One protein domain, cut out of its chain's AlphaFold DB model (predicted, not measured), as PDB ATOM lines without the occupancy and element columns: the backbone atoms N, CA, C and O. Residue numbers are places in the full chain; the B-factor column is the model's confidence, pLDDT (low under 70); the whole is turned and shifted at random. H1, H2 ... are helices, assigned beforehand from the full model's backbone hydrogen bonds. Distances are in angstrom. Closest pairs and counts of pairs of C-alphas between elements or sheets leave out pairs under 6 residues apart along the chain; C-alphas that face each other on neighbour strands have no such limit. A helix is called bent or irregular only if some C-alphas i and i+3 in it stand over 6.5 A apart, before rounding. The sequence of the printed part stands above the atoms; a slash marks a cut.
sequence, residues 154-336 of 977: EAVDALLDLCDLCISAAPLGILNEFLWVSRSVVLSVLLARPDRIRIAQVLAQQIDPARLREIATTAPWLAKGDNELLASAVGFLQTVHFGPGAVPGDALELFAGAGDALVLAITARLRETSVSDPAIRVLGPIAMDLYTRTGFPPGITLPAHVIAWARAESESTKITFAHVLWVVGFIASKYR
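Overview. This is residues 154 to 336 of the 977 residues of the protein "F-box domain-containing protein" of Auricularia subglabra (strain TFB-10046 / SS5) (UniProt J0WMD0). Helices are stacked one after another along the longest axis: the hairpin of H1 and H2 at one end, then H4 and the long H6, then the hairpin of H8 and H9, then H10, with H11 at the far end. H3 and H7 lie at one side of this stack and H5 at the opposite side, while residues 331 to 336 stick out. The printed part has 183 residues with eleven named helices, H1 to H11 in chain order, and no named strand; its class is all helix. It is compact, with a radius of gyration of the C-alphas of 16.5 A and spans of 48 by 35 by 29 A.

Along the chain. Find C-alpha 222 at (482.686, 446.290, 418.614); from there H6 runs 27.4 A to C-alpha 242 at (458.927, 436.115, 427.781). H6 is irregular: C-alphas 224 and 227 are 7.8 A apart. Before it come H1, residues 154 to 164, H2, 170 to 181, H3, 183 to 190, H4, 193 to 207 and 21.9 A long, and H5, 209 to 218. After it look for H7, residues 250 to 255, H8, 259 to 272 and 20.2 A long, H9, 280 to 293, H10, 304 to 316, and H11, 321 to 334, which ends at C-alpha 334 (457.778, 410.458, 415.047).

Arrangement. Start at H6, whose residues 232 to 239 alone touch H2, closest at the C-alphas of Asn 176 and Phe 236, 5.0 A, at a shallow tilt of 17 degrees. H6 touches H4 at a steep tilt of 50 degrees; the C-alphas of Gln 206 and Leu 229 are closest, 5.5 A. H4 is the hub, touching six helices: H1, H3, H5, H6, H7 and H8. With H8 its closest C-alphas are Ala 204 and Leu 262, 4.9 A, at a shallow tilt of 8 degrees. H8 and H9 form a hairpin, closest at C-alphas 263 and 287, 6.0 A. H9 touches H10, about perpendicular at 81 degrees, with C-alphas 284 and 306 closest, 6.0 A. H10 and H11 are only just apart, closest 8.1 A. Every O i to N i+4 pair is within hydrogen-bond range in H1, H2, H5, H7, H10 and H11; the counts are 3 of 4 in H3, 10 of 11 in H4, 15 of 17 in H6 and 9 of 10 in both H8 and H9.

Size, cuts and confidence. The C-alphas of Trp 221 and Tyr 335 are the two farthest apart, 51.1 A. The printed part has no cut and no long link. The mean pLDDT of the printed part is 83.6; residues 222 to 226 and 313 to 336 are under 70.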
ATOM      1  N   GLU A 154     458.453 456.943 414.053       96.81
ATOM      2  CA  GLU A 154     459.636 457.792 413.917       96.81
ATOM      3  C   GLU A 154     460.720 457.498 414.972       96.81
ATOM      4  O   GLU A 154     461.913 457.552 414.687       96.81
ATOM      5  N   ALA A 155     460.300 457.166 416.196       97.12
ATOM      6  CA  ALA A 155     461.166 456.771 417.303       97.12
ATOM      7  C   ALA A 155     461.737 455.345 417.172       97.12
ATOM      8  O   ALA A 155     462.882 455.108 417.551       97.12
ATOM      9  N   VAL A 156     460.950 454.395 416.664       97.31
ATOM     10  CA  VAL A 156     461.401 453.019 416.399       97.31
ATOM     11  C   VAL A 156     462.290 453.000 415.156       97.31
ATOM     12  O   VAL A 156     463.375 452.425 415.203       97.31
ATOM     13  N   ASP A 157     461.894 453.712 414.101       96.44
ATOM     14  CA  ASP A 157     462.661 453.911 412.873       96.44
ATOM     15  C   ASP A 157     464.045 454.494 413.180       96.44
ATOM     16  O   ASP A 157     465.042 453.960 412.708       96.44
ATOM     17  N   ALA A 158     464.132 455.519 414.039       96.12
ATOM     18  CA  ALA A 158     465.407 456.108 414.452       96.12
ATOM     19  C   ALA A 158     466.307 455.136 415.247       96.12
ATOM     20  O   ALA A 158     467.529 455.199 415.122       96.12
ATOM     21  N   LEU A 159     465.740 454.217 416.040       97.31
ATOM     22  CA  LEU A 159     466.523 453.164 416.703       97.31
ATOM     23  C   LEU A 159     466.998 452.104 415.703       97.31
ATOM     24  O   LEU A 159     468.144 451.672 415.788       97.31
ATOM     25  N   LEU A 160     466.162 451.726 414.733       96.31
ATOM     26  CA  LEU A 160     466.536 450.799 413.662       96.31
ATOM     27  C   LEU A 160     467.584 451.414 412.712       96.31
ATOM     28  O   LEU A 160     468.518 450.719 412.328       96.31
ATOM     29  N   ASP A 161     467.511 452.716 412.418       94.94
ATOM     30  CA  ASP A 161     468.547 453.471 411.695       94.94
ATOM     31  C   ASP A 161     469.899 453.403 412.424       94.94
ATOM     32  O   ASP A 161     470.936 453.180 411.800       94.94
ATOM     33  N   LEU A 162     469.907 453.558 413.753       94.62
ATOM     34  CA  LEU A 162     471.127 453.462 414.561       94.62
ATOM     35  C   LEU A 162     471.662 452.021 414.683       94.62
ATOM     36  O   LEU A 162     472.878 451.846 414.788       94.62
ATOM     37  N   CYS A 163     470.787 451.011 414.637       94.62
ATOM     38  CA  CYS A 163     471.170 449.598 414.562       94.62
ATOM     39  C   CYS A 163     471.815 449.244 413.213       94.62
ATOM     40  O   CYS A 163     472.898 448.660 413.204       94.62
ATOM     41  N   ASP A 164     471.186 449.622 412.093       92.69
ATOM     42  CA  ASP A 164     471.668 449.339 410.728       92.69
ATOM     43  C   ASP A 164     473.013 450.016 410.422       92.69
ATOM     44  O   ASP A 164     473.806 449.516 409.628       92.69
ATOM     45  N   LEU A 165     473.288 451.161 411.057       88.31
ATOM     46  CA  LEU A 165     474.585 451.839 410.970       88.31
ATOM     47  C   LEU A 165     475.705 451.116 411.742       88.31
ATOM     48  O   LEU A 165     476.845 451.575 411.683       88.31
ATOM     49  N   CYS A 166     475.389 450.046 412.488       81.00
ATOM     50  CA  CYS A 166     476.299 449.275 413.341       81.00
ATOM     51  C   CYS A 166     477.262 450.158 414.152       81.00
ATOM     52  O   CYS A 166     478.459 449.893 414.227       81.00
ATOM     53  N   ILE A 167     476.743 451.241 414.744       78.12
ATOM     54  CA  ILE A 167     477.561 452.146 415.560       78.12
ATOM     55  C   ILE A 167     477.864 451.478 416.904       78.12
ATOM     56  O   ILE A 167     479.026 451.316 417.248       78.12
ATOM     57  N   SER A 168     476.821 451.082 417.635       83.31
ATOM     58  CA  SER A 168     476.870 450.542 419.000       83.31
ATOM     59  C   SER A 168     475.790 449.465 419.167       83.31
ATOM     60  O   SER A 168     474.812 449.451 418.418       83.31
ATOM     61  N   ALA A 169     475.933 448.586 420.162       88.88
ATOM     62  CA  ALA A 169     474.883 447.644 420.567       88.88
ATOM     63  C   ALA A 169     473.699 448.340 421.273       88.88
ATOM     64  O   ALA A 169     472.556 447.876 421.221       88.88
ATOM     65  N   ALA A 170     473.963 449.483 421.913       93.88
ATOM     66  CA  ALA A 170     473.032 450.136 422.826       93.88
ATOM     67  C   ALA A 170     471.657 450.534 422.229       93.88
ATOM     68  O   ALA A 170     470.666 450.398 422.953       93.88
ATOM     69  N   PRO A 171     471.514 450.949 420.948       96.50
ATOM     70  CA  PRO A 171     470.208 451.246 420.348       96.50
ATOM     71  C   PRO A 171     469.224 450.066 420.380       96.50
ATOM     72  O   PRO A 171     468.040 450.275 420.653       96.50
ATOM     73  N   LEU A 172     469.695 448.823 420.195       97.31
ATOM     74  CA  LEU A 172     468.836 447.640 420.321       97.31
ATOM     75  C   LEU A 172     468.448 447.382 421.784       97.31
ATOM     76  O   LEU A 172     467.310 447.002 422.058       97.31
ATOM     77  N   GLY A 173     469.349 447.664 422.731       96.44
ATOM     78  CA  GLY A 173     469.046 447.672 424.164       96.44
ATOM     79  C   GLY A 173     467.932 448.663 424.533       96.44
ATOM     80  O   GLY A 173     467.006 448.306 425.260       96.44
ATOM     81  N   ILE A 174     467.946 449.873 423.966       98.00
ATOM     82  CA  ILE A 174     466.875 450.863 424.180       98.00
ATOM     83  C   ILE A 174     465.563 450.437 423.510       98.00
ATOM     84  O   ILE A 174     464.502 450.554 424.124       98.00
ATOM     85  N   LEU A 175     465.612 449.868 422.301       98.12
ATOM     86  CA  LEU A 175     464.421 449.315 421.644       98.12
ATOM     87  C   LEU A 175     463.811 448.156 422.455       98.12
ATOM     88  O   LEU A 175     462.587 448.058 422.572       98.12
ATOM     89  N   ASN A 176     464.651 447.323 423.075       97.81
ATOM     90  CA  ASN A 176     464.243 446.259 423.991       97.81
ATOM     91  C   ASN A 176     463.543 446.812 425.247       97.81
ATOM     92  O   ASN A 176     462.480 446.333 425.639       97.81
ATOM     93  N   GLU A 177     464.078 447.867 425.861       97.38
ATOM     94  CA  GLU A 177     463.446 448.513 427.019       97.38
ATOM     95  C   GLU A 177     462.135 449.212 426.669       97.38
ATOM     96  O   GLU A 177     461.174 449.146 427.438       97.38
ATOM     97  N   PHE A 178     462.052 449.836 425.494       97.81
ATOM     98  CA  PHE A 178     460.807 450.411 425.000       97.81
ATOM     99  C   PHE A 178     459.764 449.304 424.760       97.81
ATOM    100  O   PHE A 178     458.597 449.478 425.118       97.81
ATOM    101  N   LEU A 179     460.170 448.144 424.225       97.31
ATOM    102  CA  LEU A 179     459.312 446.961 424.079       97.31
ATOM    103  C   LEU A 179     458.872 446.401 425.444       97.31
ATOM    104  O   LEU A 179     457.721 445.995 425.590       97.31
ATOM    105  N   TRP A 180     459.738 446.424 426.459       95.56
ATOM    106  CA  TRP A 180     459.410 445.993 427.822       95.56
ATOM    107  C   TRP A 180     458.434 446.950 428.526       95.56
ATOM    108  O   TRP A 180     457.501 446.513 429.197       95.56
ATOM    109  N   VAL A 181     458.633 448.264 428.384       96.62
ATOM    110  CA  VAL A 181     457.858 449.316 429.071       96.62
ATOM    111  C   VAL A 181     456.572 449.687 428.320       96.62
ATOM    112  O   VAL A 181     455.637 450.231 428.911       96.62
ATOM    113  N   SER A 182     456.494 449.433 427.014       96.25
ATOM    114  CA  SER A 182     455.383 449.848 426.145       96.25
ATOM    115  C   SER A 182     455.138 448.868 424.995       96.25
ATOM    116  O   SER A 182     454.970 449.277 423.844       96.25
ATOM    117  N   ARG A 183     455.077 447.566 425.309       95.56
ATOM    118  CA  ARG A 183     454.951 446.471 424.330       95.56
ATOM    119  C   ARG A 183     453.919 446.723 423.235       95.56
ATOM    120  O   ARG A 183     454.254 446.640 422.062       95.56
ATOM    121  N   SER A 184     452.689 447.080 423.601       95.06
ATOM    122  CA  SER A 184     451.592 447.312 422.647       95.06
ATOM    123  C   SER A 184     451.839 448.482 421.686       95.06
ATOM    124  O   SER A 184     451.260 448.512 420.602       95.06
ATOM    125  N   VAL A 185     452.713 449.430 422.044       96.12
ATOM    126  CA  VAL A 185     453.153 450.521 421.163       96.12
ATOM    127  C   VAL A 185     454.284 450.058 420.251       96.12
ATOM    128  O   VAL A 185     454.173 450.200 419.042       96.12
ATOM    129  N   VAL A 186     455.356 449.490 420.807       97.56
ATOM    130  CA  VAL A 186     456.551 449.140 420.020       97.56
ATOM    131  C   VAL A 186     456.291 447.954 419.101       97.56
ATOM    132  O   VAL A 186     456.649 447.999 417.929       97.56
ATOM    133  N   LEU A 187     455.621 446.913 419.597       97.00
ATOM    134  CA  LEU A 187     455.317 445.727 418.802       97.00
ATOM    135  C   LEU A 187     454.353 446.055 417.654       97.00
ATOM    136  O   LEU A 187     454.557 445.567 416.553       97.00
ATOM    137  N   SER A 188     453.357 446.928 417.854       96.75
ATOM    138  CA  SER A 188     452.447 447.311 416.758       96.75
ATOM    139  C   SER A 188     453.128 448.123 415.649       96.75
ATOM    140  O   SER A 188     452.666 448.070 414.512       96.75
ATOM    141  N   VAL A 189     454.245 448.802 415.944       97.19
ATOM    142  CA  VAL A 189     455.135 449.373 414.919       97.19
ATOM    143  C   VAL A 189     455.997 448.280 414.285       97.19
ATOM    144  O   VAL A 189     455.970 448.123 413.074       97.19
ATOM    145  N   LEU A 190     456.699 447.460 415.073       97.06
ATOM    146  CA  LEU A 190     457.605 446.421 414.555       97.06
ATOM    147  C   LEU A 190     456.907 445.291 413.772       97.06
ATOM    148  O   LEU A 190     457.565 444.568 413.031       97.06
ATOM    149  N   LEU A 191     455.590 445.119 413.917       96.00
ATOM    150  CA  LEU A 191     454.786 444.220 413.082       96.00
ATOM    151  C   LEU A 191     454.458 444.812 411.696       96.00
ATOM    152  O   LEU A 191     454.009 444.075 410.810       96.00
ATOM    153  N   ALA A 192     454.700 446.109 411.474       92.12
ATOM    154  CA  ALA A 192     454.595 446.723 410.157       92.12
ATOM    155  C   ALA A 192     455.635 446.131 409.190       92.12
ATOM    156  O   ALA A 192     456.728 445.697 409.556       92.12
ATOM    157  N   ARG A 193     455.252 446.036 407.914       71.00
ATOM    158  CA  ARG A 193     455.900 445.103 406.983       71.00
ATOM    159  C   ARG A 193     457.372 445.389 406.618       71.00
ATOM    160  O   ARG A 193     458.053 444.392 406.374       71.00
ATOM    161  N   PRO A 194     457.881 446.638 406.538       90.38
ATOM    162  CA  PRO A 194     459.314 446.855 406.338       90.38
ATOM    163  C   PRO A 194     460.094 446.595 407.635       90.38
ATOM    164  O   PRO A 194     461.066 445.840 407.637       90.38
ATOM    165  N   ASP A 195     459.607 447.142 408.745       91.94
ATOM    166  CA  ASP A 195     460.303 447.210 410.035       91.94
ATOM    167  C   ASP A 195     460.460 445.824 410.655       91.94
ATOM    168  O   ASP A 195     461.493 445.505 411.241       91.94
ATOM    169  N   ARG A 196     459.487 444.946 410.395       93.56
ATOM    170  CA  ARG A 196     459.538 443.526 410.730       93.56
ATOM    171  C   ARG A 196     460.708 442.780 410.088       93.56
ATOM    172  O   ARG A 196     461.365 441.963 410.732       93.56
ATOM    173  N   ILE A 197     460.955 443.026 408.802       94.12
ATOM    174  CA  ILE A 197     462.068 442.399 408.078       94.12
ATOM    175  C   ILE A 197     463.387 443.005 408.570       94.12
ATOM    176  O   ILE A 197     464.347 442.274 408.805       94.12
ATOM    177  N   ARG A 198     463.394 444.322 408.807       95.31
ATOM    178  CA  ARG A 198     464.532 445.095 409.313       95.31
ATOM    179  C   ARG A 198     465.016 444.606 410.682       95.31
ATOM    180  O   ARG A 198     466.176 444.232 410.810       95.31
ATOM    181  N   ILE A 199     464.139 444.497 411.685       96.44
ATOM    182  CA  ILE A 199     464.527 444.004 413.021       96.44
ATOM    183  C   ILE A 199     465.015 442.550 412.984       96.44
ATOM    184  O   ILE A 199     465.978 442.209 413.666       96.44
ATOM    185  N   ALA A 200     464.427 441.693 412.142       95.19
ATOM    186  CA  ALA A 200     464.910 440.325 411.957       95.19
ATOM    187  C   ALA A 200     466.311 440.273 411.309       95.19
ATOM    188  O   ALA A 200     467.111 439.408 411.664       95.19
ATOM    189  N   GLN A 201     466.630 441.206 410.403       94.69
ATOM    190  CA  GLN A 201     467.967 441.352 409.815       94.69
ATOM    191  C   GLN A 201     468.991 441.873 410.831       94.69
ATOM    192  O   GLN A 201     470.059 441.275 410.945       94.69
ATOM    193  N   VAL A 202     468.653 442.902 411.619       95.25
ATOM    194  CA  VAL A 202     469.490 443.409 412.726       95.25
ATOM    195  C   VAL A 202     469.814 442.288 413.720       95.25
ATOM    196  O   VAL A 202     470.977 442.066 414.053       95.25
ATOM    197  N   LEU A 203     468.802 441.527 414.153       96.25
ATOM    198  CA  LEU A 203     468.990 440.399 415.071       96.25
ATOM    199  C   LEU A 203     469.856 439.294 414.457       96.25
ATOM    200  O   LEU A 203     470.722 438.757 415.140       96.25
ATOM    201  N   ALA A 204     469.672 438.967 413.175       95.00
ATOM    202  CA  ALA A 204     470.518 437.987 412.500       95.00
ATOM    203  C   ALA A 204     471.987 438.450 412.418       95.00
ATOM    204  O   ALA A 204     472.883 437.659 412.697       95.00
ATOM    205  N   GLN A 205     472.244 439.727 412.109       93.31
ATOM    206  CA  GLN A 205     473.597 440.302 412.047       93.31
ATOM    207  C   GLN A 205     474.306 440.322 413.411       93.31
ATOM    208  O   GLN A 205     475.500 440.047 413.473       93.31
ATOM    209  N   GLN A 206     473.582 440.619 414.495       93.81
ATOM    210  CA  GLN A 206     474.138 440.681 415.856       93.81
ATOM    211  C   GLN A 206     474.247 439.310 416.552       93.81
ATOM    212  O   GLN A 206     474.772 439.225 417.660       93.81
ATOM    213  N   ILE A 207     473.761 438.236 415.919       94.81
ATOM    214  CA  ILE A 207     473.857 436.859 416.429       94.81
ATOM    215  C   ILE A 207     474.814 436.011 415.582       94.81
ATOM    216  O   ILE A 207     475.558 435.211 416.148       94.81
ATOM    217  N   ASP A 208     474.820 436.165 414.253       93.81
ATOM    218  CA  ASP A 208     475.686 435.400 413.349       93.81
ATOM    219  C   ASP A 208     477.177 435.671 413.654       93.81
ATOM    220  O   ASP A 208     477.664 436.782 413.418       93.81
ATOM    221  N   PRO A 209     477.942 434.671 414.134       89.69
ATOM    222  CA  PRO A 209     479.340 434.872 414.497       89.69
ATOM    223  C   PRO A 209     480.232 435.202 413.289       89.69
ATOM    224  O   PRO A 209     481.287 435.810 413.464       89.69
ATOM    225  N   ALA A 210     479.833 434.864 412.055       91.12
ATOM    226  CA  ALA A 210     480.548 435.309 410.862       91.12
ATOM    227  C   ALA A 210     480.375 436.819 410.625       91.12
ATOM    228  O   ALA A 210     481.346 437.489 410.273       91.12
ATOM    229  N   ARG A 211     479.177 437.364 410.880       89.12
ATOM    230  CA  ARG A 211     478.906 438.807 410.790       89.12
ATOM    231  C   ARG A 211     479.506 439.586 411.947       89.12
ATOM    232  O   ARG A 211     480.077 440.636 411.693       89.12
ATOM    233  N   LEU A 212     479.488 439.056 413.171       86.75
ATOM    234  CA  LEU A 212     480.218 439.662 414.292       86.75
ATOM    235  C   LEU A 212     481.720 439.775 413.977       86.75
ATOM    236  O   LEU A 212     482.285 440.856 414.108       86.75
ATOM    237  N   ARG A 213     482.348 438.723 413.427       87.19
ATOM    238  CA  ARG A 213     483.752 438.776 412.968       87.19
ATOM    239  C   ARG A 213     483.994 439.791 411.841       87.19
ATOM    240  O   ARG A 213     485.019 440.464 411.847       87.19
ATOM    241  N   GLU A 214     483.078 439.927 410.885       87.31
ATOM    242  CA  GLU A 214     483.164 440.949 409.828       87.31
ATOM    243  C   GLU A 214     483.055 442.369 410.412       87.31
ATOM    244  O   GLU A 214     483.930 443.207 410.174       87.31
ATOM    245  N   ILE A 215     482.047 442.610 411.258       81.31
ATOM    246  CA  ILE A 215     481.837 443.865 411.990       81.31
ATOM    247  C   ILE A 215     483.094 444.209 412.796       81.31
ATOM    248  O   ILE A 215     483.625 445.302 412.620       81.31
ATOM    249  N   ALA A 216     483.647 443.265 413.559       82.62
ATOM    250  CA  ALA A 216     484.887 443.409 414.320       82.62
ATOM    251  C   ALA A 216     486.103 443.843 413.474       82.62
ATOM    252  O   ALA A 216     486.965 444.559 413.983       82.62
ATOM    253  N   THR A 217     486.187 443.485 412.183       83.50
ATOM    254  CA  THR A 217     487.251 444.006 411.296       83.50
ATOM    255  C   THR A 217     487.003 445.440 410.817       83.50
ATOM    256  O   THR A 217     487.955 446.204 410.664       83.50
ATOM    257  N   THR A 218     485.742 445.828 410.600       79.25
ATOM    258  CA  THR A 218     485.362 447.184 410.142       79.25
ATOM    259  C   THR A 218     485.237 448.207 411.275       79.25
ATOM    260  O   THR A 218     485.467 449.398 411.068       79.25
ATOM    261  N   ALA A 219     484.914 447.733 412.477       78.62
ATOM    262  CA  ALA A 219     484.666 448.494 413.692       78.62
ATOM    263  C   ALA A 219     485.346 447.789 414.891       78.62
ATOM    264  O   ALA A 219     484.662 447.181 415.718       78.62
ATOM    265  N   PRO A 220     486.689 447.861 415.035       73.56
ATOM    266  CA  PRO A 220     487.448 447.073 416.024       73.56
ATOM    267  C   PRO A 220     487.143 447.354 417.501       73.56
ATOM    268  O   PRO A 220     487.689 446.703 418.389       73.56
ATOM    269  N   TRP A 221     486.285 448.329 417.788       70.44
ATOM    270  CA  TRP A 221     485.742 448.563 419.120       70.44
ATOM    271  C   TRP A 221     484.568 447.640 419.446       70.44
ATOM    272  O   TRP A 221     484.485 447.165 420.577       70.44
ATOM    273  N   LEU A 222     483.730 447.302 418.458       67.62
ATOM    274  CA  LEU A 222     482.686 446.290 418.614       67.62
ATOM    275  C   LEU A 222     483.290 444.904 418.846       67.62
ATOM    276  O   LEU A 222     482.717 444.154 419.613       67.62
ATOM    277  N   ALA A 223     484.502 444.625 418.354       65.00
ATOM    278  CA  ALA A 223     485.240 443.395 418.673       65.00
ATOM    279  C   ALA A 223     485.481 443.184 420.186       65.00
ATOM    280  O   ALA A 223     485.561 442.056 420.662       65.00
ATOM    281  N   LYS A 224     485.598 444.269 420.973       63.12
ATOM    282  CA  LYS A 224     485.667 444.187 422.448       63.12
ATOM    283  C   LYS A 224     484.288 444.011 423.096       63.12
ATOM    284  O   LYS A 224     484.211 443.600 424.249       63.12
ATOM    285  N   GLY A 225     483.229 444.325 422.354       60.09
ATOM    286  CA  GLY A 225     481.821 444.248 422.729       60.09
ATOM    287  C   GLY A 225     481.023 443.222 421.912       60.09
ATOM    288  O   GLY A 225     479.807 443.365 421.812       60.09
ATOM    289  N   ASP A 226     481.652 442.177 421.352       65.25
ATOM    290  CA  ASP A 226     480.942 441.101 420.630       65.25
ATOM    291  C   ASP A 226     479.867 440.466 421.536       65.25
ATOM    292  O   ASP A 226     478.758 440.144 421.104       65.25
ATOM    293  N   ASN A 227     480.173 440.379 422.836       78.56
ATOM    294  CA  ASN A 227     479.244 439.959 423.881       78.56
ATOM    295  C   ASN A 227     478.118 440.980 424.145       78.56
ATOM    296  O   ASN A 227     477.043 440.570 424.566       78.56
ATOM    297  N   GLU A 228     478.316 442.280 423.899       85.19
ATOM    298  CA  GLU A 228     477.295 443.324 424.097       85.19
ATOM    299  C   GLU A 228     476.274 443.360 422.951       85.19
ATOM    300  O   GLU A 228     475.073 443.485 423.205       85.19
ATOM    301  N   LEU A 229     476.729 443.194 421.701       89.19
ATOM    302  CA  LEU A 229     475.851 443.001 420.537       89.19
ATOM    303  C   LEU A 229     474.995 441.744 420.730       89.19
ATOM    304  O   LEU A 229     473.764 441.810 420.682       89.19
ATOM    305  N   LEU A 230     475.642 440.622 421.060       91.81
ATOM    306  CA  LEU A 230     474.949 439.367 421.327       91.81
ATOM    307  C   LEU A 230     473.986 439.488 422.517       91.81
ATOM    308  O   LEU A 230     472.836 439.076 422.396       91.81
ATOM    309  N   ALA A 231     474.397 440.078 423.644       91.62
ATOM    310  CA  ALA A 231     473.528 440.261 424.809       91.62
ATOM    311  C   ALA A 231     472.327 441.171 424.510       91.62
ATOM    312  O   ALA A 231     471.228 440.912 425.004       91.62
ATOM    313  N   SER A 232     472.497 442.193 423.666       93.69
ATOM    314  CA  SER A 232     471.401 443.069 423.232       93.69
ATOM    315  C   SER A 232     470.392 442.314 422.362       93.69
ATOM    316  O   SER A 232     469.185 442.403 422.601       93.69
ATOM    317  N   ALA A 233     470.868 441.502 421.413       96.00
ATOM    318  CA  ALA A 233     470.018 440.675 420.559       96.00
ATOM    319  C   ALA A 233     469.325 439.534 421.329       96.00
ATOM    320  O   ALA A 233     468.120 439.324 421.177       96.00
ATOM    321  N   VAL A 234     470.051 438.840 422.211       95.25
ATOM    322  CA  VAL A 234     469.519 437.805 423.115       95.25
ATOM    323  C   VAL A 234     468.484 438.401 424.069       95.25
ATOM    324  O   VAL A 234     467.403 437.835 424.218       95.25
ATOM    325  N   GLY A 235     468.762 439.565 424.661       95.25
ATOM    326  CA  GLY A 235     467.833 440.274 425.539       95.25
ATOM    327  C   GLY A 235     466.564 440.733 424.817       95.25
ATOM    328  O   GLY A 235     465.470 440.587 425.360       95.25
ATOM    329  N   PHE A 236     466.678 441.228 423.580       97.31
ATOM    330  CA  PHE A 236     465.519 441.569 422.752       97.31
ATOM    331  C   PHE A 236     464.671 440.328 422.436       97.31
ATOM    332  O   PHE A 236     463.457 440.327 422.652       97.31
ATOM    333  N   LEU A 237     465.306 439.234 422.001       96.25
ATOM    334  CA  LEU A 237     464.637 437.954 421.761       96.25
ATOM    335  C   LEU A 237     463.946 437.416 423.024       96.25
ATOM    336  O   LEU A 237     462.803 436.958 422.940       96.25
ATOM    337  N   GLN A 238     464.583 437.523 424.191       95.19
ATOM    338  CA  GLN A 238     463.999 437.133 425.473       95.19
ATOM    339  C   GLN A 238     462.740 437.950 425.794       95.19
ATOM    340  O   GLN A 238     461.720 437.373 426.164       95.19
ATOM    341  N   THR A 239     462.754 439.270 425.591       95.56
ATOM    342  CA  THR A 239     461.579 440.133 425.804       95.56
ATOM    343  C   THR A 239     460.458 439.851 424.807       95.56
ATOM    344  O   THR A 239     459.283 439.894 425.180       95.56
ATOM    345  N   VAL A 240     460.776 439.522 423.552       95.75
ATOM    346  CA  VAL A 240     459.770 439.112 422.558       95.75
ATOM    347  C   VAL A 240     459.044 437.833 422.998       95.75
ATOM    348  O   VAL A 240     457.826 437.777 422.861       95.75
ATOM    349  N   HIS A 241     459.732 436.848 423.579       92.31
ATOM    350  CA  HIS A 241     459.113 435.569 423.963       92.31
ATOM    351  C   HIS A 241     458.540 435.546 425.393       92.31
ATOM    352  O   HIS A 241     457.536 434.881 425.632       92.31
ATOM    353  N   PHE A 242     459.161 436.263 426.335       90.88
ATOM    354  CA  PHE A 242     458.927 436.115 427.781       90.88
ATOM    355  C   PHE A 242     458.771 437.450 428.540       90.88
ATOM    356  O   PHE A 242     458.656 437.453 429.766       90.88
ATOM    357  N   GLY A 243     458.791 438.593 427.845       92.94
ATOM    358  CA  GLY A 243     458.628 439.916 428.459       92.94
ATOM    359  C   GLY A 243     457.195 440.198 428.949       92.94
ATOM    360  O   GLY A 243     456.258 439.480 428.589       92.94
ATOM    361  N   PRO A 244     456.972 441.263 429.747       91.19
ATOM    362  CA  PRO A 244     455.644 441.604 430.252       91.19
ATOM    363  C   PRO A 244     454.621 441.806 429.130       91.19
ATOM    364  O   PRO A 244     454.839 442.583 428.201       91.19
ATOM    365  N   GLY A 245     453.492 441.102 429.225       90.62
ATOM    366  CA  GLY A 245     452.439 441.145 428.212       90.62
ATOM    367  C   GLY A 245     452.773 440.428 426.899       90.62
ATOM    368  O   GLY A 245     452.058 440.641 425.925       90.62
ATOM    369  N   ALA A 246     453.829 439.605 426.847       92.94
ATOM    370  CA  ALA A 246     454.049 438.689 425.731       92.94
ATOM    371  C   ALA A 246     452.925 437.650 425.645       92.94
ATOM    372  O   ALA A 246     452.572 437.030 426.649       92.94
ATOM    373  N   VAL A 247     452.378 437.449 424.443       92.12
ATOM    374  CA  VAL A 247     451.371 436.409 424.172       92.12
ATOM    375  C   VAL A 247     451.919 435.319 423.237       92.12
ATOM    376  O   VAL A 247     452.842 435.604 422.468       92.12
ATOM    377  N   PRO A 248     451.376 434.077 423.259       82.31
ATOM    378  CA  PRO A 248     451.817 432.945 422.420       82.31
ATOM    379  C   PRO A 248     451.589 433.104 420.898       82.31
ATOM    380  O   PRO A 248     450.936 432.288 420.246       82.31
ATOM    381  N   GLY A 249     452.173 434.139 420.305       87.19
ATOM    382  CA  GLY A 249     452.031 434.512 418.899       87.19
ATOM    383  C   GLY A 249     452.958 435.652 418.478       87.19
ATOM    384  O   GLY A 249     453.382 435.660 417.327       87.19
ATOM    385  N   ASP A 250     453.354 436.537 419.402       92.44
ATOM    386  CA  ASP A 250     454.137 437.747 419.099       92.44
ATOM    387  C   ASP A 250     455.417 437.453 418.304       92.44
ATOM    388  O   ASP A 250     455.665 438.077 417.277       92.44
ATOM    389  N   ALA A 251     456.202 436.456 418.726       90.56
ATOM    390  CA  ALA A 251     457.406 436.028 418.012       90.56
ATOM    391  C   ALA A 251     457.101 435.492 416.600       90.56
ATOM    392  O   ALA A 251     457.798 435.814 415.641       90.56
ATOM    393  N   LEU A 252     456.035 434.701 416.446       86.94
ATOM    394  CA  LEU A 252     455.632 434.162 415.146       86.94
ATOM    395  C   LEU A 252     455.201 435.284 414.196       86.94
ATOM    396  O   LEU A 252     455.568 435.259 413.022       86.94
ATOM    397  N   GLU A 253     454.443 436.267 414.682       92.62
ATOM    398  CA  GLU A 253     453.994 437.383 413.852       92.62
ATOM    399  C   GLU A 253     455.135 438.358 413.530       92.62
ATOM    400  O   GLU A 253     455.178 438.859 412.406       92.62
ATOM    401  N   LEU A 254     456.089 438.550 414.454       93.75
ATOM    402  CA  LEU A 254     457.291 439.385 414.303       93.75
ATOM    403  C   LEU A 254     458.376 438.754 413.417       93.75
ATOM    404  O   LEU A 254     459.133 439.477 412.782       93.75
ATOM    405  N   PHE A 255     458.445 437.428 413.296       92.88
ATOM    406  CA  PHE A 255     459.424 436.767 412.419       92.88
ATOM    407  C   PHE A 255     458.799 436.175 411.139       92.88
ATOM    408  O   PHE A 255     459.490 435.564 410.319       92.88
ATOM    409  N   ALA A 256     457.505 436.416 410.894       90.88
ATOM    410  CA  ALA A 256     456.793 435.957 409.702       90.88
ATOM    411  C   ALA A 256     457.415 436.491 408.390       90.88
ATOM    412  O   ALA A 256     457.277 437.667 408.036       90.88
ATOM    413  N   GLY A 257     458.049 435.597 407.627       88.56
ATOM    414  CA  GLY A 257     458.716 435.911 406.355       88.56
ATOM    415  C   GLY A 257     460.175 436.371 406.474       88.56
ATOM    416  O   GLY A 257     460.766 436.712 405.456       88.56
ATOM    417  N   ALA A 258     460.752 436.369 407.681       91.38
ATOM    418  CA  ALA A 258     462.183 436.609 407.915       91.38
ATOM    419  C   ALA A 258     462.838 435.563 408.849       91.38
ATOM    420  O   ALA A 258     464.058 435.554 409.012       91.38
ATOM    421  N   GLY A 259     462.040 434.664 409.438       88.44
ATOM    422  CA  GLY A 259     462.475 433.675 410.423       88.44
ATOM    423  C   GLY A 259     463.615 432.768 409.962       88.44
ATOM    424  O   GLY A 259     464.468 432.455 410.777       88.44
ATOM    425  N   ASP A 260     463.699 432.405 408.680       89.69
ATOM    426  CA  ASP A 260     464.750 431.501 408.180       89.69
ATOM    427  C   ASP A 260     466.164 432.083 408.352       89.69
ATOM    428  O   ASP A 260     467.087 431.366 408.737       89.69
ATOM    429  N   ALA A 261     466.330 433.395 408.143       90.94
ATOM    430  CA  ALA A 261     467.607 434.083 408.343       90.94
ATOM    431  C   ALA A 261     467.992 434.150 409.831       90.94
ATOM    432  O   ALA A 261     469.147 433.923 410.189       90.94
ATOM    433  N   LEU A 262     467.011 434.402 410.703       94.12
ATOM    434  CA  LEU A 262     467.204 434.437 412.151       94.12
ATOM    435  C   LEU A 262     467.495 433.036 412.722       94.12
ATOM    436  O   LEU A 262     468.407 432.877 413.527       94.12
ATOM    437  N   VAL A 263     466.781 432.005 412.260       94.19
ATOM    438  CA  VAL A 263     467.034 430.596 412.601       94.19
ATOM    439  C   VAL A 263     468.432 430.178 412.154       94.19
ATOM    440  O   VAL A 263     469.127 429.509 412.918       94.19
ATOM    441  N   LEU A 264     468.874 430.584 410.959       94.12
ATOM    442  CA  LEU A 264     470.223 430.299 410.472       94.12
ATOM    443  C   LEU A 264     471.296 430.960 411.352       94.12
ATOM    444  O   LEU A 264     472.216 430.269 411.783       94.12
ATOM    445  N   ALA A 265     471.144 432.249 411.680       95.88
ATOM    446  CA  ALA A 265     472.065 432.983 412.550       95.88
ATOM    447  C   ALA A 265     472.141 432.381 413.965       95.88
ATOM    448  O   ALA A 265     473.232 432.094 414.459       95.88
ATOM    449  N   ILE A 266     470.992 432.102 414.593       95.69
ATOM    450  CA  ILE A 266     470.936 431.458 415.914       95.69
ATOM    451  C   ILE A 266     471.550 430.050 415.857       95.69
ATOM    452  O   ILE A 266     472.319 429.678 416.741       95.69
ATOM    453  N   THR A 267     471.280 429.273 414.802       94.88
ATOM    454  CA  THR A 267     471.885 427.943 414.610       94.88
ATOM    455  C   THR A 267     473.402 428.032 414.449       94.88
ATOM    456  O   THR A 267     474.115 427.205 415.015       94.88
ATOM    457  N   ALA A 268     473.910 429.024 413.713       95.00
ATOM    458  CA  ALA A 268     475.342 429.268 413.564       95.00
ATOM    459  C   ALA A 268     475.986 429.635 414.908       95.00
ATOM    460  O   ALA A 268     476.962 428.996 415.300       95.00
ATOM    461  N   ARG A 269     475.396 430.570 415.669       95.06
ATOM    462  CA  ARG A 269     475.903 430.937 417.000       95.06
ATOM    463  C   ARG A 269     475.914 429.749 417.953       95.06
ATOM    464  O   ARG A 269     476.937 429.498 418.581       95.06
ATOM    465  N   LEU A 270     474.822 428.984 418.027       94.38
ATOM    466  CA  LEU A 270     474.733 427.810 418.897       94.38
ATOM    467  C   LEU A 270     475.789 426.741 418.557       94.38
ATOM    468  O   LEU A 270     476.228 426.043 419.458       94.38
ATOM    469  N   ARG A 271     476.271 426.629 417.308       94.69
ATOM    470  CA  ARG A 271     477.386 425.714 416.964       94.69
ATOM    471  C   ARG A 271     478.732 426.136 417.560       94.69
ATOM    472  O   ARG A 271     479.546 425.263 417.835       94.69
ATOM    473  N   GLU A 272     478.955 427.434 417.748       92.81
ATOM    474  CA  GLU A 272     480.186 427.995 418.331       92.81
ATOM    475  C   GLU A 272     480.082 428.236 419.849       92.81
ATOM    476  O   GLU A 272     481.048 428.656 420.477       92.81
ATOM    477  N   THR A 273     478.916 427.989 420.452       90.06
ATOM    478  CA  THR A 273     478.633 428.331 421.852       90.06
ATOM    479  C   THR A 273     478.804 427.111 422.772       90.06
ATOM    480  O   THR A 273     478.349 426.013 422.452       90.06
ATOM    481  N   SER A 274     479.448 427.297 423.931       89.00
ATOM    482  CA  SER A 274     479.615 426.244 424.946       89.00
ATOM    483  C   SER A 274     478.291 425.895 425.634       89.00
ATOM    484  O   SER A 274     477.478 426.775 425.899       89.00
ATOM    485  N   VAL A 275     478.120 424.631 426.043       83.56
ATOM    486  CA  VAL A 275     476.970 424.160 426.847       83.56
ATOM    487  C   VAL A 275     476.844 424.908 428.189       83.56
ATOM    488  O   VAL A 275     475.752 424.988 428.750       83.56
ATOM    489  N   SER A 276     477.939 425.492 428.689       82.56
ATOM    490  CA  SER A 276     477.963 426.329 429.897       82.56
ATOM    491  C   SER A 276     477.527 427.788 429.686       82.56
ATOM    492  O   SER A 276     477.264 428.476 430.671       82.56
ATOM    493  N   ASP A 277     477.441 428.278 428.445       84.94
ATOM    494  CA  ASP A 277     477.144 429.684 428.148       84.94
ATOM    495  C   ASP A 277     475.667 430.020 428.467       84.94
ATOM    496  O   ASP A 277     474.754 429.334 427.979       84.94
ATOM    497  N   PRO A 278     475.379 431.078 429.255       83.06
ATOM    498  CA  PRO A 278     474.008 431.474 429.578       83.06
ATOM    499  C   PRO A 278     473.150 431.791 428.341       83.06
ATOM    500  O   PRO A 278     471.930 431.614 428.399       83.06
ATOM    501  N   ALA A 279     473.747 432.187 427.211       86.56
ATOM    502  CA  ALA A 279     473.031 432.444 425.966       86.56
ATOM    503  C   ALA A 279     472.295 431.202 425.438       86.56
ATOM    504  O   ALA A 279     471.215 431.352 424.865       86.56
ATOM    505  N   ILE A 280     472.789 429.975 425.677       88.00
ATOM    506  CA  ILE A 280     472.093 428.744 425.248       88.00
ATOM    507  C   ILE A 280     470.728 428.602 425.928       88.00
ATOM    508  O   ILE A 280     469.772 428.169 425.284       88.00
ATOM    509  N   ARG A 281     470.585 429.041 427.185       85.81
ATOM    510  CA  ARG A 281     469.309 428.956 427.922       85.81
ATOM    511  C   ARG A 281     468.207 429.837 427.321       85.81
ATOM    512  O   ARG A 281     467.032 429.581 427.565       85.81
ATOM    513  N   VAL A 282     468.570 430.847 426.525       89.06
ATOM    514  CA  VAL A 282     467.629 431.730 425.813       89.06
ATOM    515  C   VAL A 282     467.534 431.355 424.331       89.06
ATOM    516  O   VAL A 282     466.438 431.187 423.800       89.06
ATOM    517  N   LEU A 283     468.675 431.178 423.660       93.38
ATOM    518  CA  LEU A 283     468.741 430.872 422.231       93.38
ATOM    519  C   LEU A 283     468.295 429.443 421.899       93.38
ATOM    520  O   LEU A 283     467.716 429.241 420.838       93.38
ATOM    521  N   GLY A 284     468.504 428.463 422.782       91.38
ATOM    522  CA  GLY A 284     468.081 427.072 422.591       91.38
ATOM    523  C   GLY A 284     466.560 426.920 422.425       91.38
ATOM    524  O   GLY A 284     466.122 426.423 421.384       91.38
ATOM    525  N   PRO A 285     465.733 427.394 423.383       88.31
ATOM    526  CA  PRO A 285     464.275 427.419 423.249       88.31
ATOM    527  C   PRO A 285     463.790 428.154 422.000       88.31
ATOM    528  O   PRO A 285     462.904 427.669 421.301       88.31
ATOM    529  N   ILE A 286     464.390 429.308 421.700       89.62
ATOM    530  CA  ILE A 286     463.971 430.169 420.590       89.62
ATOM    531  C   ILE A 286     464.350 429.542 419.241       89.62
ATOM    532  O   ILE A 286     463.541 429.549 418.318       89.62
ATOM    533  N   ALA A 287     465.519 428.904 419.135       90.94
ATOM    534  CA  ALA A 287     465.893 428.110 417.968       90.94
ATOM    535  C   ALA A 287     464.914 426.952 417.738       90.94
ATOM    536  O   ALA A 287     464.452 426.766 416.616       90.94
ATOM    537  N   MET A 288     464.566 426.204 418.793       86.81
ATOM    538  CA  MET A 288     463.615 425.088 418.723       86.81
ATOM    539  C   MET A 288     462.210 425.542 418.297       86.81
ATOM    540  O   MET A 288     461.605 424.914 417.425       86.81
ATOM    541  N   ASP A 289     461.695 426.628 418.880       85.94
ATOM    542  CA  ASP A 289     460.377 427.177 418.553       85.94
ATOM    543  C   ASP A 289     460.333 427.700 417.108       85.94
ATOM    544  O   ASP A 289     459.489 427.263 416.321       85.94
ATOM    545  N   LEU A 290     461.295 428.543 416.715       85.81
ATOM    546  CA  LEU A 290     461.360 429.092 415.362       85.81
ATOM    547  C   LEU A 290     461.561 427.998 414.303       85.81
ATOM    548  O   LEU A 290     460.809 427.976 413.337       85.81
ATOM    549  N   TYR A 291     462.492 427.055 414.500       86.38
ATOM    550  CA  TYR A 291     462.751 425.931 413.581       86.38
ATOM    551  C   TYR A 291     461.526 425.016 413.402       86.38
ATOM    552  O   TYR A 291     461.271 424.508 412.307       86.38
ATOM    553  N   THR A 292     460.722 424.846 414.458       83.81
ATOM    554  CA  THR A 292     459.442 424.124 414.384       83.81
ATOM    555  C   THR A 292     458.386 424.934 413.624       83.81
ATOM    556  O   THR A 292     457.641 424.376 412.818       83.81
ATOM    557  N   ARG A 293     458.316 426.257 413.837       80.62
ATOM    558  CA  ARG A 293     457.325 427.146 413.201       80.62
ATOM    559  C   ARG A 293     457.617 427.470 411.736       80.62
ATOM    560  O   ARG A 293     456.664 427.625 410.976       80.62
ATOM    561  N   THR A 294     458.884 427.534 411.323       81.50
ATOM    562  CA  THR A 294     459.286 427.647 409.908       81.50
ATOM    563  C   THR A 294     459.165 426.320 409.149       81.50
ATOM    564  O   THR A 294     459.337 426.289 407.934       81.50
ATOM    565  N   GLY A 295     458.784 425.231 409.829       83.88
ATOM    566  CA  GLY A 295     458.445 423.957 409.194       83.88
ATOM    567  C   GLY A 295     459.654 423.093 408.843       83.88
ATOM    568  O   GLY A 295     459.601 422.377 407.846       83.88
ATOM    569  N   PHE A 296     460.710 423.136 409.665       83.00
ATOM    570  CA  PHE A 296     461.966 422.398 409.473       83.00
ATOM    571  C   PHE A 296     462.705 422.810 408.177       83.00
ATOM    572  O   PHE A 296     462.850 421.997 407.259       83.00
ATOM    573  N   PRO A 297     463.153 424.081 408.073       83.44
ATOM    574  CA  PRO A 297     463.742 424.649 406.859       83.44
ATOM    575  C   PRO A 297     464.923 423.808 406.333       83.44
ATOM    576  O   PRO A 297     465.860 423.512 407.084       83.44
ATOM    577  N   PRO A 298     464.904 423.407 405.046       83.62
ATOM    578  CA  PRO A 298     465.832 422.418 404.513       83.62
ATOM    579  C   PRO A 298     467.281 422.916 404.532       83.62
ATOM    580  O   PRO A 298     467.578 424.041 404.142       83.62
ATOM    581  N   GLY A 299     468.195 422.047 404.968       87.25
ATOM    582  CA  GLY A 299     469.622 422.358 405.111       87.25
ATOM    583  C   GLY A 299     470.011 422.973 406.461       87.25
ATOM    584  O   GLY A 299     471.194 422.960 406.803       87.25
ATOM    585  N   ILE A 300     469.050 423.436 407.268       89.44
ATOM    586  CA  ILE A 300     469.313 423.844 408.651       89.44
ATOM    587  C   ILE A 300     469.227 422.616 409.562       89.44
ATOM    588  O   ILE A 300     468.232 421.898 409.578       89.44
ATOM    589  N   THR A 301     470.276 422.389 410.350       90.94
ATOM    590  CA  THR A 301     470.324 421.348 411.385       90.94
ATOM    591  C   THR A 301     470.735 421.962 412.718       90.94
ATOM    592  O   THR A 301     471.824 422.536 412.841       90.94
ATOM    593  N   LEU A 302     469.857 421.850 413.718       91.06
ATOM    594  CA  LEU A 302     470.143 422.296 415.082       91.06
ATOM    595  C   LEU A 302     471.287 421.461 415.695       91.06
ATOM    596  O   LEU A 302     471.383 420.266 415.397       91.06
ATOM    597  N   PRO A 303     472.161 422.044 416.538       93.62
ATOM    598  CA  PRO A 303     473.299 421.320 417.098       93.62
ATOM    599  C   PRO A 303     472.867 420.147 417.981       93.62
ATOM    600  O   PRO A 303     471.902 420.245 418.741       93.62
ATOM    601  N   ALA A 304     473.634 419.055 417.948       88.69
ATOM    602  CA  ALA A 304     473.346 417.864 418.744       88.69
ATOM    603  C   ALA A 304     473.262 418.162 420.253       88.69
ATOM    604  O   ALA A 304     472.400 417.607 420.930       88.69
ATOM    605  N   HIS A 305     474.085 419.087 420.767       86.00
ATOM    606  CA  HIS A 305     474.028 419.502 422.170       86.00
ATOM    607  C   HIS A 305     472.766 420.317 422.507       86.00
ATOM    608  O   HIS A 305     472.287 420.216 423.626       86.00
ATOM    609  N   VAL A 306     472.174 421.065 421.562       84.38
ATOM    610  CA  VAL A 306     470.899 421.786 421.779       84.38
ATOM    611  C   VAL A 306     469.742 420.792 421.826       84.38
ATOM    612  O   VAL A 306     468.850 420.919 422.657       84.38
ATOM    613  N   ILE A 307     469.783 419.758 420.980       86.25
ATOM    614  CA  ILE A 307     468.799 418.666 420.994       86.25
ATOM    615  C   ILE A 307     468.942 417.820 422.272       86.25
ATOM    616  O   ILE A 307     467.935 417.428 422.857       86.25
ATOM    617  N   ALA A 308     470.168 417.561 422.736       81.62
ATOM    618  CA  ALA A 308     470.421 416.882 424.008       81.62
ATOM    619  C   ALA A 308     469.989 417.733 425.213       81.62
ATOM    620  O   ALA A 308     469.309 417.222 426.097       81.62
ATOM    621  N   TRP A 309     470.302 419.033 425.210       83.69
ATOM    622  CA  TRP A 309     469.858 419.988 426.225       83.69
ATOM    623  C   TRP A 309     468.329 420.065 426.295       83.69
ATOM    624  O   TRP A 309     467.766 419.916 427.370       83.69
ATOM    625  N   ALA A 310     467.639 420.191 425.157       74.75
ATOM    626  CA  ALA A 310     466.177 420.241 425.122       74.75
ATOM    627  C   ALA A 310     465.517 418.938 425.616       74.75
ATOM    628  O   ALA A 310     464.416 418.985 426.158       74.75
ATOM    629  N   ARG A 311     466.180 417.779 425.466       74.56
ATOM    630  CA  ARG A 311     465.733 416.511 426.074       74.56
ATOM    631  C   ARG A 311     465.934 416.522 427.585       74.56
ATOM    632  O   ARG A 311     464.954 416.365 428.303       74.56
ATOM    633  N   ALA A 312     467.153 416.801 428.047       74.56
ATOM    634  CA  ALA A 312     467.474 416.880 429.470       74.56
ATOM    635  C   ALA A 312     466.595 417.907 430.210       74.56
ATOM    636  O   ALA A 312     466.164 417.655 431.328       74.56
ATOM    637  N   GLU A 313     466.250 419.026 429.568       67.88
ATOM    638  CA  GLU A 313     465.359 420.038 430.142       67.88
ATOM    639  C   GLU A 313     463.877 419.617 430.103       67.88
ATOM    640  O   GLU A 313     463.110 419.956 431.004       67.88
ATOM    641  N   SER A 314     463.459 418.804 429.123       57.56
ATOM    642  CA  SER A 314     462.139 418.148 429.143       57.56
ATOM    643  C   SER A 314     462.040 416.997 430.159       57.56
ATOM    644  O   SER A 314     460.938 416.615 430.549       57.56
ATOM    645  N   GLU A 315     463.184 416.468 430.606       57.81
ATOM    646  CA  GLU A 315     463.313 415.482 431.686       57.81
ATOM    647  C   GLU A 315     463.435 416.162 433.071       57.81
ATOM    648  O   GLU A 315     463.014 415.584 434.073       57.81
ATOM    649  N   SER A 316     463.955 417.397 433.142       49.28
ATOM    650  CA  SER A 316     464.138 418.170 434.386       49.28
ATOM    651  C   SER A 316     462.926 419.036 434.768       49.28
ATOM    652  O   SER A 316     462.619 419.191 435.955       49.28
ATOM    653  N   THR A 317     462.228 419.632 433.791       40.09
ATOM    654  CA  THR A 317     461.214 420.667 434.054       40.09
ATOM    655  C   THR A 317     459.798 420.115 434.223       40.09
ATOM    656  O   THR A 317     459.372 419.151 433.587       40.09
ATOM    657  N   LYS A 318     459.003 420.773 435.081       41.06
ATOM    658  CA  LYS A 318     457.566 420.485 435.194       41.06
ATOM    659  C   LYS A 318     456.863 420.854 433.884       41.06
ATOM    660  O   LYS A 318     456.765 422.030 433.537       41.06
ATOM    661  N   ILE A 319     456.331 419.839 433.210       38.56
ATOM    662  CA  ILE A 319     455.562 419.926 431.964       38.56
ATOM    663  C   ILE A 319     454.442 420.981 432.083       38.56
ATOM    664  O   ILE A 319     453.484 420.801 432.831       38.56
ATOM    665  N   THR A 320     454.537 422.064 431.307       42.66
ATOM    666  CA  THR A 320     453.448 423.043 431.118       42.66
ATOM    667  C   THR A 320     452.508 422.598 429.993       42.66
ATOM    668  O   THR A 320     452.888 421.779 429.158       42.66
ATOM    669  N   PHE A 321     451.299 423.164 429.886       35.56
ATOM    670  CA  PHE A 321     450.365 422.831 428.792       35.56
ATOM    671  C   PHE A 321     450.958 423.074 427.385       35.56
ATOM    672  O   PHE A 321     450.717 422.297 426.459       35.56
ATOM    673  N   ALA A 322     451.811 424.094 427.229       40.66
ATOM    674  CA  ALA A 322     452.580 424.313 426.002       40.66
ATOM    675  C   ALA A 322     453.608 423.191 425.754       40.66
ATOM    676  O   ALA A 322     453.733 422.714 424.627       40.66
ATOM    677  N   HIS A 323     454.279 422.713 426.808       43.00
ATOM    678  CA  HIS A 323     455.159 421.543 426.755       43.00
ATOM    679  C   HIS A 323     454.385 420.252 426.408       43.00
ATOM    680  O   HIS A 323     454.889 419.451 425.627       43.00
ATOM    681  N   VAL A 324     453.141 420.066 426.881       40.72
ATOM    682  CA  VAL A 324     452.277 418.940 426.453       40.72
ATOM    683  C   VAL A 324     452.008 419.005 424.949       40.72
ATOM    684  O   VAL A 324     452.172 418.004 424.255       40.72
ATOM    685  N   LEU A 325     451.627 420.172 424.420       41.81
ATOM    686  CA  LEU A 325     451.377 420.349 422.984       41.81
ATOM    687  C   LEU A 325     452.652 420.160 422.141       41.81
ATOM    688  O   LEU A 325     452.576 419.595 421.049       41.81
ATOM    689  N   TRP A 326     453.814 420.561 422.661       49.84
ATOM    690  CA  TRP A 326     455.129 420.309 422.060       49.84
ATOM    691  C   TRP A 326     455.475 418.810 422.038       49.84
ATOM    692  O   TRP A 326     455.779 418.285 420.967       49.84
ATOM    693  N   VAL A 327     455.316 418.088 423.159       41.78
ATOM    694  CA  VAL A 327     455.493 416.623 423.223       41.78
ATOM    695  C   VAL A 327     454.533 415.918 422.262       41.78
ATOM    696  O   VAL A 327     454.960 415.061 421.495       41.78
ATOM    697  N   VAL A 328     453.250 416.292 422.237       41.81
ATOM    698  CA  VAL A 328     452.249 415.687 421.339       41.81
ATOM    699  C   VAL A 328     452.573 415.960 419.866       41.81
ATOM    700  O   VAL A 328     452.449 415.052 419.047       41.81
ATOM    701  N   GLY A 329     453.046 417.160 419.514       41.16
ATOM    702  CA  GLY A 329     453.502 417.481 418.156       41.16
ATOM    703  C   GLY A 329     454.759 416.704 417.742       41.16
ATOM    704  O   GLY A 329     454.824 416.171 416.632       41.16
ATOM    705  N   PHE A 330     455.731 416.578 418.647       42.53
ATOM    706  CA  PHE A 330     456.952 415.795 418.444       42.53
ATOM    707  C   PHE A 330     456.655 414.293 418.287       42.53
ATOM    708  O   PHE A 330     457.156 413.650 417.363       42.53
ATOM    709  N   ILE A 331     455.769 413.747 419.125       39.25
ATOM    710  CA  ILE A 331     455.286 412.364 419.033       39.25
ATOM    711  C   ILE A 331     454.527 412.145 417.720       39.25
ATOM    712  O   ILE A 331     454.834 411.191 417.011       39.25
ATOM    713  N   ALA A 332     453.607 413.036 417.336       37.59
ATOM    714  CA  ALA A 332     452.872 412.931 416.070       37.59
ATOM    715  C   ALA A 332     453.796 412.975 414.836       37.59
ATOM    716  O   ALA A 332     453.525 412.302 413.842       37.59
ATOM    717  N   SER A 333     454.911 413.710 414.912       38.44
ATOM    718  CA  SER A 333     455.971 413.683 413.898       38.44
ATOM    719  C   SER A 333     456.662 412.311 413.838       38.44
ATOM    720  O   SER A 333     456.749 411.704 412.769       38.44
ATOM    721  N   LYS A 334     457.085 411.761 414.987       36.91
ATOM    722  CA  LYS A 334     457.778 410.458 415.047       36.91
ATOM    723  C   LYS A 334     456.889 409.247 414.740       36.91
ATOM    724  O   LYS A 334     457.382 408.264 414.188       36.91
ATOM    725  N   TYR A 335     455.587 409.330 415.007       39.69
ATOM    726  CA  TYR A 335     454.595 408.300 414.666       39.69
ATOM    727  C   TYR A 335     454.350 408.145 413.153       39.69
ATOM    728  O   TYR A 335     453.616 407.250 412.739       39.69
ATOM    729  N   ARG A 336     454.982 408.969 412.305       38.22
ATOM    730  CA  ARG A 336     454.922 408.824 410.843       38.22
ATOM    731  C   ARG A 336     455.819 407.704 410.287       38.22
ATOM    732  O   ARG A 336     455.734 407.430 409.095       38.22
TER     733      ARG A 336